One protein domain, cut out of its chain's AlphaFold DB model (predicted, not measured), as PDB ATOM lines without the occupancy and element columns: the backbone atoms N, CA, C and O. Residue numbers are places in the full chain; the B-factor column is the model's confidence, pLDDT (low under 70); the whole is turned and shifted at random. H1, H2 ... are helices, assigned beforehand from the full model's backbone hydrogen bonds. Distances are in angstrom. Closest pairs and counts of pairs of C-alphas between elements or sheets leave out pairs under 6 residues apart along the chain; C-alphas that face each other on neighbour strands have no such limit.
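AT A GLANCE: This is residues 13 to 103 of the 277 residues of an uncharacterized protein of Nothophytophthora sp. Chile5 (UniProt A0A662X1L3). One long helix, H1, makes one side of a slender hairpin-like rod. Past H2 the chain turns back, and a long return stretch, residues 63 to 88 with no named element and then the short helices H3 and H4, runs beside H1 towards the end where H1 has its first residue. The printed part has 91 residues, with four named helices in the order H1, H2, H3, H4 and no named strand, class all helix. It is extended, with a radius of gyration of the C-alphas of 21.0 A and spans of 72 by 18 by 14 A.

HOW THE PARTS SIT: H1, residues 13 to 45, touches H3, residues 89 to 92, with its residues 28 to 32 alone; the closest C-alphas, of Leu 29 and Ala 90, are 6.1 A apart. H2, residues 56 to 62, and H4, residues 99 to 103, touch no helix. Every O i to N i+4 pair is within hydrogen-bond range in H1 and H2; H3 is too short for one; H4 has 0 of 1, and 0 of 2 O i to N i+3 pairs.

IN THESE COORDINATES: H1 is 47.5 A long from C-alpha 13 at (-53.270, 35.434, 48.328), and H2 10.2 A. H3 is 5.3 A and H4 7.3 A, ending at C-alpha 103 at (-58.409, 18.499, 46.592).

THE WHOLE: The C-alphas farthest apart, of Lys 66 and Asp 102, are 72.5 A apart. The printed part has no cut. The link from H2 to H3 is long, 26 residues. Residues 64 to 70 and 98 to 103 have pLDDT under 70.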
ATOM      1  N   GLU A  13     -52.481  35.408  47.092       87.44
ATOM      2  CA  GLU A  13     -53.270  35.434  48.328       87.44
ATOM      3  C   GLU A  13     -53.340  34.061  49.018       87.44
ATOM      4  O   GLU A  13     -53.204  33.973  50.239       87.44
ATOM      5  N   MET A  14     -53.522  32.980  48.253       86.62
ATOM      6  CA  MET A  14     -53.556  31.615  48.786       86.62
ATOM      7  C   MET A  14     -52.193  31.212  49.357       86.62
ATOM      8  O   MET A  14     -52.129  30.620  50.436       86.62
ATOM      9  N   LEU A  15     -51.103  31.586  48.682       86.94
ATOM     10  CA  LEU A  15     -49.748  31.361  49.179       86.94
ATOM     11  C   LEU A  15     -49.492  32.141  50.479       86.94
ATOM     12  O   LEU A  15     -48.996  31.568  51.447       86.94
ATOM     13  N   ALA A  16     -49.893  33.414  50.539       89.12
ATOM     14  CA  ALA A  16     -49.743  34.242  51.735       89.12
ATOM     15  C   ALA A  16     -50.523  33.680  52.938       89.12
ATOM     16  O   ALA A  16     -50.008  33.660  54.060       89.12
ATOM     17  N   LEU A  17     -51.744  33.176  52.715       91.31
ATOM     18  CA  LEU A  17     -52.529  32.496  53.750       91.31
ATOM     19  C   LEU A  17     -51.849  31.214  54.233       91.31
ATOM     20  O   LEU A  17     -51.786  30.974  55.440       91.31
ATOM     21  N   TYR A  18     -51.303  30.416  53.317       89.31
ATOM     22  CA  TYR A  18     -50.574  29.201  53.665       89.31
ATOM     23  C   TYR A  18     -49.310  29.500  54.481       89.31
ATOM     24  O   TYR A  18     -49.055  28.867  55.505       89.31
ATOM     25  N   GLU A  19     -48.537  30.512  54.093       91.00
ATOM     26  CA  GLU A  19     -47.374  30.949  54.865       91.00
ATOM     27  C   GLU A  19     -47.757  31.485  56.247       91.00
ATOM     28  O   GLU A  19     -47.042  31.250  57.225       91.00
ATOM     29  N   ALA A  20     -48.882  32.198  56.356       93.06
ATOM     30  CA  ALA A  20     -49.411  32.639  57.640       93.06
ATOM     31  C   ALA A  20     -49.813  31.447  58.523       93.06
ATOM     32  O   ALA A  20     -49.458  31.425  59.702       93.06
ATOM     33  N   GLN A  21     -50.476  30.436  57.951       92.94
ATOM     34  CA  GLN A  21     -50.832  29.200  58.650       92.94
ATOM     35  C   GLN A  21     -49.589  28.432  59.110       92.94
ATOM     36  O   GLN A  21     -49.535  28.011  60.264       92.94
ATOM     37  N   ARG A  22     -48.573  28.295  58.251       93.19
ATOM     38  CA  ARG A  22     -47.301  27.642  58.595       93.19
ATOM     39  C   ARG A  22     -46.587  28.359  59.733       93.19
ATOM     40  O   ARG A  22     -46.214  27.733  60.716       93.19
ATOM     41  N   ARG A  23     -46.475  29.687  59.656       94.81
ATOM     42  CA  ARG A  23     -45.868  30.493  60.724       94.81
ATOM     43  C   ARG A  23     -46.629  30.354  62.044       94.81
ATOM     44  O   ARG A  23     -46.007  30.280  63.101       94.81
ATOM     45  N   ALA A  24     -47.961  30.321  61.998       95.06
ATOM     46  CA  ALA A  24     -48.776  30.095  63.187       95.06
ATOM     47  C   ALA A  24     -48.543  28.693  63.770       95.06
ATOM     48  O   ALA A  24     -48.359  28.578  64.977       95.06
ATOM     49  N   HIS A  25     -48.481  27.658  62.926       94.69
ATOM     50  CA  HIS A  25     -48.168  26.284  63.331       94.69
ATOM     51  C   HIS A  25     -46.812  26.199  64.049       94.69
ATOM     52  O   HIS A  25     -46.751  25.758  65.194       94.69
ATOM     53  N   GLU A  26     -45.750  26.726  63.431       95.31
ATOM     54  CA  GLU A  26     -44.406  26.801  64.024       95.31
ATOM     55  C   GLU A  26     -44.414  27.555  65.364       95.31
ATOM     56  O   GLU A  26     -43.799  27.126  66.337       95.31
ATOM     57  N   THR A  27     -45.149  28.669  65.440       97.19
ATOM     58  CA  THR A  27     -45.254  29.466  66.673       97.19
ATOM     59  C   THR A  27     -45.908  28.670  67.799       97.19
ATOM     60  O   THR A  27     -45.420  28.702  68.925       97.19
ATOM     61  N   VAL A  28     -46.996  27.948  67.514       96.19
ATOM     62  CA  VAL A  28     -47.686  27.136  68.525       96.19
ATOM     63  C   VAL A  28     -46.792  25.998  69.015       96.19
ATOM     64  O   VAL A  28     -46.734  25.774  70.221       96.19
ATOM     65  N   LEU A  29     -46.058  25.330  68.121       95.44
ATOM     66  CA  LEU A  29     -45.118  24.278  68.515       95.44
ATOM     67  C   LEU A  29     -44.000  24.814  69.414       95.44
ATOM     68  O   LEU A  29     -43.736  24.236  70.463       95.44
ATOM     69  N   ASN A  30     -43.407  25.956  69.058       96.94
ATOM     70  CA  ASN A  30     -42.365  26.578  69.876       96.94
ATOM     71  C   ASN A  30     -42.876  26.942  71.277       96.94
ATOM     72  O   ASN A  30     -42.183  26.712  72.266       96.94
ATOM     73  N   LEU A  31     -44.093  27.486  71.373       97.69
ATOM     74  CA  LEU A  31     -44.714  27.807  72.660       97.69
ATOM     75  C   LEU A  31     -45.005  26.552  73.485       97.69
ATOM     76  O   LEU A  31     -44.837  26.577  74.699       97.69
ATOM     77  N   GLN A  32     -45.428  25.462  72.848       96.00
ATOM     78  CA  GLN A  32     -45.677  24.203  73.540       96.00
ATOM     79  C   GLN A  32     -44.388  23.630  74.140       96.00
ATOM     80  O   GLN A  32     -44.362  23.328  75.329       96.00
ATOM     81  N   THR A  33     -43.302  23.587  73.365       96.19
ATOM     82  CA  THR A  33     -41.987  23.175  73.876       96.19
ATOM     83  C   THR A  33     -41.502  24.086  75.003       96.19
ATOM     84  O   THR A  33     -41.009  23.602  76.016       96.19
ATOM     85  N   GLN A  34     -41.695  25.402  74.879       98.00
ATOM     86  CA  GLN A  34     -41.332  26.340  75.940       98.00
ATOM     87  C   GLN A  34     -42.101  26.062  77.239       98.00
ATOM     88  O   GLN A  34     -41.504  26.065  78.312       98.00
ATOM     89  N   ILE A  35     -43.411  25.815  77.153       97.50
ATOM     90  CA  ILE A  35     -44.235  25.482  78.320       97.50
ATOM     91  C   ILE A  35     -43.724  24.200  78.984       97.50
ATOM     92  O   ILE A  35     -43.581  24.183  80.202       97.50
ATOM     93  N   GLU A  36     -43.410  23.165  78.204       96.81
ATOM     94  CA  GLU A  36     -42.879  21.890  78.708       96.81
ATOM     95  C   GLU A  36     -41.552  22.069  79.465       96.81
ATOM     96  O   GLU A  36     -41.389  21.577  80.587       96.81
ATOM     97  N   GLU A  37     -40.618  22.827  78.889       97.38
ATOM     98  CA  GLU A  37     -39.309  23.104  79.488       97.38
ATOM     99  C   GLU A  37     -39.409  23.982  80.747       97.38
ATOM    100  O   GLU A  37     -38.781  23.695  81.778       97.38
ATOM    101  N   GLU A  38     -40.211  25.049  80.689       98.12
ATOM    102  CA  GLU A  38     -40.417  25.962  81.817       98.12
ATOM    103  C   GLU A  38     -41.173  25.281  82.959       98.12
ATOM    104  O   GLU A  38     -40.837  25.485  84.128       98.12
ATOM    105  N   GLU A  39     -42.157  24.436  82.651       97.50
ATOM    106  CA  GLU A  39     -42.901  23.677  83.652       97.50
ATOM    107  C   GLU A  39     -41.991  22.691  84.387       97.50
ATOM    108  O   GLU A  39     -41.984  22.672  85.621       97.50
ATOM    109  N   ALA A  40     -41.171  21.925  83.662       96.31
ATOM    110  CA  ALA A  40     -40.211  21.008  84.274       96.31
ATOM    111  C   ALA A  40     -39.243  21.747  85.215       96.31
ATOM    112  O   ALA A  40     -39.063  21.342  86.369       96.31
ATOM    113  N   THR A  41     -38.695  22.875  84.753       97.38
ATOM    114  CA  THR A  41     -37.790  23.723  85.544       97.38
ATOM    115  C   THR A  41     -38.486  24.263  86.796       97.38
ATOM    116  O   THR A  41     -37.959  24.164  87.906       97.38
ATOM    117  N   TYR A  42     -39.713  24.771  86.661       98.00
ATOM    118  CA  TYR A  42     -40.483  25.303  87.783       98.00
ATOM    119  C   TYR A  42     -40.759  24.243  88.855       98.00
ATOM    120  O   TYR A  42     -40.638  24.520  90.053       98.00
ATOM    121  N   LEU A  43     -41.120  23.020  88.455       96.00
ATOM    122  CA  LEU A  43     -41.389  21.927  89.390       96.00
ATOM    123  C   LEU A  43     -40.121  21.471  90.127       96.00
ATOM    124  O   LEU A  43     -40.189  21.187  91.326       96.00
ATOM    125  N   GLU A  44     -38.971  21.453  89.452       94.69
ATOM    126  CA  GLU A  44     -37.681  21.139  90.072       94.69
ATOM    127  C   GLU A  44     -37.258  22.197  91.104       94.69
ATOM    128  O   GLU A  44     -36.834  21.850  92.210       94.69
ATOM    129  N   GLU A  45     -37.430  23.482  90.787       95.50
ATOM    130  CA  GLU A  45     -37.047  24.594  91.667       95.50
ATOM    131  C   GLU A  45     -37.995  24.787  92.863       95.50
ATOM    132  O   GLU A  45     -37.622  25.395  93.874       95.50
ATOM    133  N   THR A  46     -39.217  24.247  92.796       94.19
ATOM    134  CA  THR A  46     -40.266  24.451  93.812       94.19
ATOM    135  C   THR A  46     -40.739  23.166  94.519       94.19
ATOM    136  O   THR A  46     -41.941  22.955  94.712       94.19
ATOM    137  N   PRO A  47     -39.832  22.320  95.044       91.88
ATOM    138  CA  PRO A  47     -40.183  20.988  95.549       91.88
ATOM    139  C   PRO A  47     -41.003  21.018  96.848       91.88
ATOM    140  O   PRO A  47     -41.641  20.033  97.223       91.88
ATOM    141  N   HIS A  48     -40.953  22.136  97.578       91.19
ATOM    142  CA  HIS A  48     -41.618  22.287  98.866       91.19
ATOM    143  C   HIS A  48     -42.990  22.945  98.764       91.19
ATOM    144  O   HIS A  48     -43.783  22.792  99.680       91.19
ATOM    145  N   GLY A  49     -43.313  23.649  97.688       93.38
ATOM    146  CA  GLY A  49     -44.632  24.251  97.558       93.38
ATOM    147  C   GLY A  49     -44.751  25.047  96.279       93.38
ATOM    148  O   GLY A  49     -43.860  25.823  95.950       93.38
ATOM    149  N   ASN A  50     -45.850  24.816  95.573       95.44
ATOM    150  CA  ASN A  50     -46.139  25.417  94.284       95.44
ATOM    151  C   ASN A  50     -47.631  25.301  93.960       95.44
ATOM    152  O   ASN A  50     -48.421  24.792  94.754       95.44
ATOM    153  N   ILE A  51     -48.028  25.773  92.785       96.50
ATOM    154  CA  ILE A  51     -49.429  25.750  92.350       96.50
ATOM    155  C   ILE A  51     -49.979  24.344  92.073       96.50
ATOM    156  O   ILE A  51     -51.190  24.157  92.137       96.50
ATOM    157  N   VAL A  52     -49.118  23.354  91.823       95.62
ATOM    158  CA  VAL A  52     -49.538  21.980  91.510       95.62
ATOM    159  C   VAL A  52     -49.874  21.192  92.778       95.62
ATOM    160  O   VAL A  52     -50.884  20.495  92.829       95.62
ATOM    161  N   ARG A  53     -49.062  21.317  93.835       93.00
ATOM    162  CA  ARG A  53     -49.240  20.571  95.102       93.00
ATOM    163  C   ARG A  53     -49.694  21.420  96.288       93.00
ATOM    164  O   ARG A  53     -49.937  20.882  97.368       93.00
ATOM    165  N   GLY A  54     -49.818  22.728  96.096       93.94
ATOM    166  CA  GLY A  54     -50.141  23.698  97.136       93.94
ATOM    167  C   GLY A  54     -48.912  24.231  97.877       93.94
ATOM    168  O   GLY A  54     -47.776  23.801  97.671       93.94
ATOM    169  N   TRP A  55     -49.154  25.188  98.772       94.44
ATOM    170  CA  TRP A  55     -48.108  25.940  99.480       94.44
ATOM    171  C   TRP A  55     -47.814  25.429 100.900       94.44
ATOM    172  O   TRP A  55     -46.930  25.959 101.574       94.44
ATOM    173  N   ASP A  56     -48.503  24.385 101.364       89.19
ATOM    174  CA  ASP A  56     -48.367  23.875 102.737       89.19
ATOM    175  C   ASP A  56     -46.950  23.386 103.057       89.19
ATOM    176  O   ASP A  56     -46.413  23.669 104.129       89.19
ATOM    177  N   GLY A  57     -46.299  22.692 102.119       89.12
ATOM    178  CA  GLY A  57     -44.929  22.224 102.334       89.12
ATOM    179  C   GLY A  57     -43.911  23.369 102.429       89.12
ATOM    180  O   GLY A  57     -42.885  23.216 103.088       89.12
ATOM    181  N   PHE A  58     -44.206  24.532 101.835       90.12
ATOM    182  CA  PHE A  58     -43.373  25.728 101.927       90.12
ATOM    183  C   PHE A  58     -43.528  26.391 103.298       90.12
ATOM    184  O   PHE A  58     -42.552  26.865 103.880       90.12
ATOM    185  N   ILE A  59     -44.743  26.375 103.855       88.75
ATOM    186  CA  ILE A  59     -44.994  26.807 105.234       88.75
ATOM    187  C   ILE A  59     -44.240  25.890 106.207       88.75
ATOM    188  O   ILE A  59     -43.562  26.380 107.113       88.75
ATOM    189  N   ASP A  60     -44.309  24.574 105.997       84.81
ATOM    190  CA  ASP A  60     -43.628  23.584 106.836       84.81
ATOM    191  C   ASP A  60     -42.096  23.660 106.726       84.81
ATOM    192  O   ASP A  60     -41.416  23.511 107.741       84.81
ATOM    193  N   SER A  61     -41.541  23.932 105.539       84.44
ATOM    194  CA  SER A  61     -40.086  24.020 105.335       84.44
ATOM    195  C   SER A  61     -39.463  25.276 105.947       84.44
ATOM    196  O   SER A  61     -38.310  25.244 106.377       84.44
ATOM    197  N   LYS A  62     -40.218  26.381 106.035       81.38
ATOM    198  CA  LYS A  62     -39.749  27.627 106.663       81.38
ATOM    199  C   LYS A  62     -39.828  27.629 108.185       81.38
ATOM    200  O   LYS A  62     -39.183  28.465 108.818       81.38
ATOM    201  N   GLN A  63     -40.606  26.734 108.788       79.88
ATOM    202  CA  GLN A  63     -40.740  26.673 110.239       79.88
ATOM    203  C   GLN A  63     -39.700  25.713 110.835       79.88
ATOM    204  O   GLN A  63     -39.717  24.525 110.516       79.88
ATOM    205  N   PRO A  64     -38.833  26.161 111.763       65.88
ATOM    206  CA  PRO A  64     -37.898  25.288 112.466       65.88
ATOM    207  C   PRO A  64     -38.642  24.463 113.531       65.88
ATOM    208  O   PRO A  64     -38.438  24.624 114.735       65.88
ATOM    209  N   ARG A  65     -39.565  23.589 113.113       67.56
ATOM    210  CA  ARG A  65     -40.263  22.673 114.020       67.56
ATOM    211  C   ARG A  65     -39.404  21.432 114.227       67.56
ATOM    212  O   ARG A  65     -39.162  20.674 113.297       67.56
ATOM    213  N   LYS A  66     -38.982  21.204 115.474       62.97
ATOM    214  CA  LYS A  66     -38.180  20.036 115.886       62.97
ATOM    215  C   LYS A  66     -38.874  18.684 115.645       62.97
ATOM    216  O   LYS A  66     -38.188  17.672 115.599       62.97
ATOM    217  N   ASP A  67     -40.189  18.690 115.424       62.25
ATOM    218  CA  ASP A  67     -40.999  17.497 115.135       62.25
ATOM    219  C   ASP A  67     -41.395  17.375 113.652       62.25
ATOM    220  O   ASP A  67     -42.194  16.510 113.284       62.25
ATOM    221  N   ALA A  68     -40.857  18.236 112.779       64.12
ATOM    222  CA  ALA A  68     -41.023  18.103 111.338       64.12
ATOM    223  C   ALA A  68     -40.188  16.911 110.860       64.12
ATOM    224  O   ALA A  68     -39.045  17.044 110.430       64.12
ATOM    225  N   ASN A  69     -40.760  15.711 110.958       56.47
ATOM    226  CA  ASN A  69     -40.250  14.575 110.209       56.47
ATOM    227  C   ASN A  69     -40.196  15.007 108.734       56.47
ATOM    228  O   ASN A  69     -41.244  15.424 108.224       56.47
ATOM    229  N   PRO A  70     -39.035  14.957 108.055       61.47
ATOM    230  CA  PRO A  70     -38.955  15.324 106.653       61.47
ATOM    231  C   PRO A  70     -39.868  14.377 105.879       61.47
ATOM    232  O   PRO A  70     -39.529  13.219 105.619       61.47
ATOM    233  N   LYS A  71     -41.072  14.855 105.545       70.56
ATOM    234  CA  LYS A  71     -41.934  14.184 104.582       70.56
ATOM    235  C   LYS A  71     -41.090  14.104 103.320       70.56
ATOM    236  O   LYS A  71     -40.720  15.134 102.763       70.56
ATOM    237  N   LYS A  72     -40.701  12.888 102.935       81.19
ATOM    238  CA  LYS A  72     -39.934  12.664 101.711       81.19
ATOM    239  C   LYS A  72     -40.732  13.289 100.574       81.19
ATOM    240  O   LYS A  72     -41.872  12.883 100.346       81.19
ATOM    241  N   ILE A  73     -40.162  14.303  99.933       83.50
ATOM    242  CA  ILE A  73     -40.786  14.970  98.795       83.50
ATOM    243  C   ILE A  73     -40.927  13.914  97.707       83.50
ATOM    244  O   ILE A  73     -39.951  13.261  97.333       83.50
ATOM    245  N   LYS A  74     -42.161  13.685  97.261       89.44
ATOM    246  CA  LYS A  74     -42.423  12.773  96.151       89.44
ATOM    247  C   LYS A  74     -41.908  13.446  94.868       89.44
ATOM    248  O   LYS A  74     -42.187  14.627  94.701       89.44
ATOM    249  N   PRO A  75     -41.188  12.766  93.966       90.25
ATOM    250  CA  PRO A  75     -40.866  13.352  92.662       90.25
ATOM    251  C   PRO A  75     -42.153  13.674  91.889       90.25
ATOM    252  O   PRO A  75     -43.191  13.058  92.160       90.25
ATOM    253  N   TYR A  76     -42.106  14.659  90.991       92.25
ATOM    254  CA  TYR A  76     -43.237  14.953  90.112       92.25
ATOM    255  C   TYR A  76     -43.428  13.814  89.107       92.25
ATOM    256  O   TYR A  76     -42.465  13.181  88.676       92.25
ATOM    257  N   THR A  77     -44.682  13.477  88.832       94.12
ATOM    258  CA  THR A  77     -45.061  12.524  87.780       94.12
ATOM    259  C   THR A  77     -45.553  13.278  86.557       94.12
ATOM    260  O   THR A  77     -46.091  14.359  86.736       94.12
ATOM    261  N   GLU A  78     -45.503  12.672  85.369       91.38
ATOM    262  CA  GLU A  78     -45.973  13.304  84.123       91.38
ATOM    263  C   GLU A  78     -47.370  13.931  84.246       91.38
ATOM    264  O   GLU A  78     -47.565  15.079  83.899       91.38
ATOM    265  N   ALA A  79     -48.316  13.243  84.894       91.38
ATOM    266  CA  ALA A  79     -49.679  13.750  85.098       91.38
ATOM    267  C   ALA A  79     -49.786  15.007  85.995       91.38
ATOM    268  O   ALA A  79     -50.880  15.522  86.214       91.38
ATOM    269  N   GLU A  80     -48.684  15.448  86.605       93.62
ATOM    270  CA  GLU A  80     -48.596  16.695  87.369       93.62
ATOM    271  C   GLU A  80     -48.115  17.875  86.500       93.62
ATOM    272  O   GLU A  80     -48.102  19.002  86.997       93.62
ATOM    273  N   HIS A  81     -47.784  17.639  85.223       95.81
ATOM    274  CA  HIS A  81     -47.445  18.652  84.217       95.81
ATOM    275  C   HIS A  81     -48.718  19.240  83.587       95.81
ATOM    276  O   HIS A  81     -49.040  19.045  82.415       95.81
ATOM    277  N   LEU A  82     -49.502  19.926  84.418       95.88
ATOM    278  CA  LEU A  82     -50.835  20.417  84.068       95.88
ATOM    279  C   LEU A  82     -50.840  21.424  82.908       95.88
ATOM    280  O   LEU A  82     -51.869  21.545  82.243       95.88
ATOM    281  N   PHE A  83     -49.756  22.172  82.688       95.81
ATOM    282  CA  PHE A  83     -49.690  23.167  81.612       95.81
ATOM    283  C   PHE A  83     -49.320  22.533  80.275       95.81
ATOM    284  O   PHE A  83     -49.944  22.857  79.266       95.81
ATOM    285  N   SER A  84     -48.381  21.592  80.269       95.00
ATOM    286  CA  SER A  84     -48.029  20.818  79.074       95.00
ATOM    287  C   SER A  84     -49.212  19.962  78.611       95.00
ATOM    288  O   SER A  84     -49.586  19.978  77.438       95.00
ATOM    289  N   ASP A  85     -49.899  19.321  79.560       93.81
ATOM    290  CA  ASP A  85     -51.045  18.449  79.286       93.81
ATOM    291  C   ASP A  85     -52.333  19.209  78.915       93.81
ATOM    292  O   ASP A  85     -53.320  18.596  78.499       93.81
ATOM    293  N   CYS A  86     -52.383  20.540  79.060       93.25
ATOM    294  CA  CYS A  86     -53.609  21.291  78.759       93.25
ATOM    295  C   CYS A  86     -53.854  21.474  77.253       93.25
ATOM    296  O   CYS A  86     -54.983  21.754  76.839       93.25
ATOM    297  N   CYS A  87     -52.814  21.311  76.433       90.31
ATOM    298  CA  CYS A  87     -52.859  21.552  75.001       90.31
ATOM    299  C   CYS A  87     -52.237  20.381  74.238       90.31
ATOM    300  O   CYS A  87     -51.030  20.193  74.228       90.31
ATOM    301  N   PHE A  88     -53.052  19.623  73.508       89.25
ATOM    302  CA  PHE A  88     -52.577  18.473  72.727       89.25
ATOM    303  C   PHE A  88     -52.158  18.835  71.293       89.25
ATOM    304  O   PHE A  88     -52.137  17.958  70.425       89.25
ATOM    305  N   TYR A  89     -51.851  20.107  71.011       91.69
ATOM    306  CA  TYR A  89     -51.594  20.576  69.647       91.69
ATOM    307  C   TYR A  89     -50.429  19.830  68.995       91.69
ATOM    308  O   TYR A  89     -50.638  19.239  67.946       91.69
ATOM    309  N   ALA A  90     -49.261  19.742  69.636       86.50
ATOM    310  CA  ALA A  90     -48.101  19.032  69.088       86.50
ATOM    311  C   ALA A  90     -48.388  17.561  68.733       86.50
ATOM    312  O   ALA A  90     -47.825  17.027  67.782       86.50
ATOM    313  N   THR A  91     -49.289  16.901  69.467       86.00
ATOM    314  CA  THR A  91     -49.629  15.484  69.236       86.00
ATOM    315  C   THR A  91     -50.730  15.259  68.198       86.00
ATOM    316  O   THR A  91     -50.837  14.164  67.648       86.00
ATOM    317  N   LEU A  92     -51.577  16.262  67.950       87.38
ATOM    318  CA  LEU A  92     -52.770  16.136  67.104       87.38
ATOM    319  C   LEU A  92     -52.689  16.960  65.820       87.38
ATOM    320  O   LEU A  92     -53.401  16.663  64.859       87.38
ATOM    321  N   ALA A  93     -51.880  18.016  65.812       84.81
ATOM    322  CA  ALA A  93     -51.721  18.884  64.667       84.81
ATOM    323  C   ALA A  93     -50.929  18.163  63.577       84.81
ATOM    324  O   ALA A  93     -49.891  17.549  63.815       84.81
ATOM    325  N   SER A  94     -51.445  18.248  62.358       82.56
ATOM    326  CA  SER A  94     -50.690  17.926  61.158       82.56
ATOM    327  C   SER A  94     -49.993  19.185  60.661       82.56
ATOM    328  O   SER A  94     -50.633  20.240  60.601       82.56
ATOM    329  N   GLU A  95     -48.747  19.044  60.212       83.94
ATOM    330  CA  GLU A  95     -48.050  20.097  59.472       83.94
ATOM    331  C   GLU A  95     -48.949  20.629  58.342       83.94
ATOM    332  O   GLU A  95     -49.518  19.831  57.581       83.94
ATOM    333  N   PRO A  96     -49.132  21.958  58.230       80.50
ATOM    334  CA  PRO A  96     -49.901  22.529  57.142       80.50
ATOM    335  C   PRO A  96     -49.237  22.136  55.824       80.50
ATOM    336  O   PRO A  96     -48.057  22.399  55.616       80.50
ATOM    337  N   SER A  97     -50.006  21.484  54.951       78.88
ATOM    338  CA  SER A  97     -49.562  21.035  53.632       78.88
ATOM    339  C   SER A  97     -50.423  21.663  52.547       78.88
ATOM    340  O   SER A  97     -51.652  21.691  52.643       78.88
ATOM    341  N   PHE A  98     -49.753  22.157  51.512       68.12
ATOM    342  CA  PHE A  98     -50.376  22.802  50.364       68.12
ATOM    343  C   PHE A  98     -51.221  21.820  49.527       68.12
ATOM    344  O   PHE A  98     -52.268  22.181  48.997       68.12
ATOM    345  N   ASP A  99     -50.826  20.546  49.510       66.56
ATOM    346  CA  ASP A  99     -51.445  19.454  48.738       66.56
ATOM    347  C   ASP A  99     -52.905  19.168  49.161       66.56
ATOM    348  O   ASP A  99     -53.708  18.601  48.422       66.56
ATOM    349  N   LEU A 100     -53.285  19.602  50.370       58.84
ATOM    350  CA  LEU A 100     -54.647  19.462  50.887       58.84
ATOM    351  C   LEU A 100     -55.617  20.519  50.325       58.84
ATOM    352  O   LEU A 100     -56.833  20.349  50.434       58.84
ATOM    353  N   VAL A 101     -55.098  21.602  49.735       56.00
ATOM    354  CA  VAL A 101     -55.890  22.698  49.157       56.00
ATOM    355  C   VAL A 101     -56.373  22.341  47.744       56.00
ATOM    356  O   VAL A 101     -57.534  22.599  47.416       56.00
ATOM    357  N   ASP A 102     -55.558  21.631  46.957       54.19
ATOM    358  CA  ASP A 102     -55.876  21.228  45.573       54.19
ATOM    359  C   ASP A 102     -57.018  20.195  45.471       54.19
ATOM    360  O   ASP A 102     -57.736  20.127  44.463       54.19
ATOM    361  N   LEU A 103     -57.269  19.424  46.537       53.06
ATOM    362  CA  LEU A 103     -58.409  18.499  46.592       53.06
ATOM    363  C   LEU A 103     -59.766  19.214  46.663       53.06
ATOM    364  O   LEU A 103     -60.784  18.617  46.307       53.06
TER     365      LEU A 103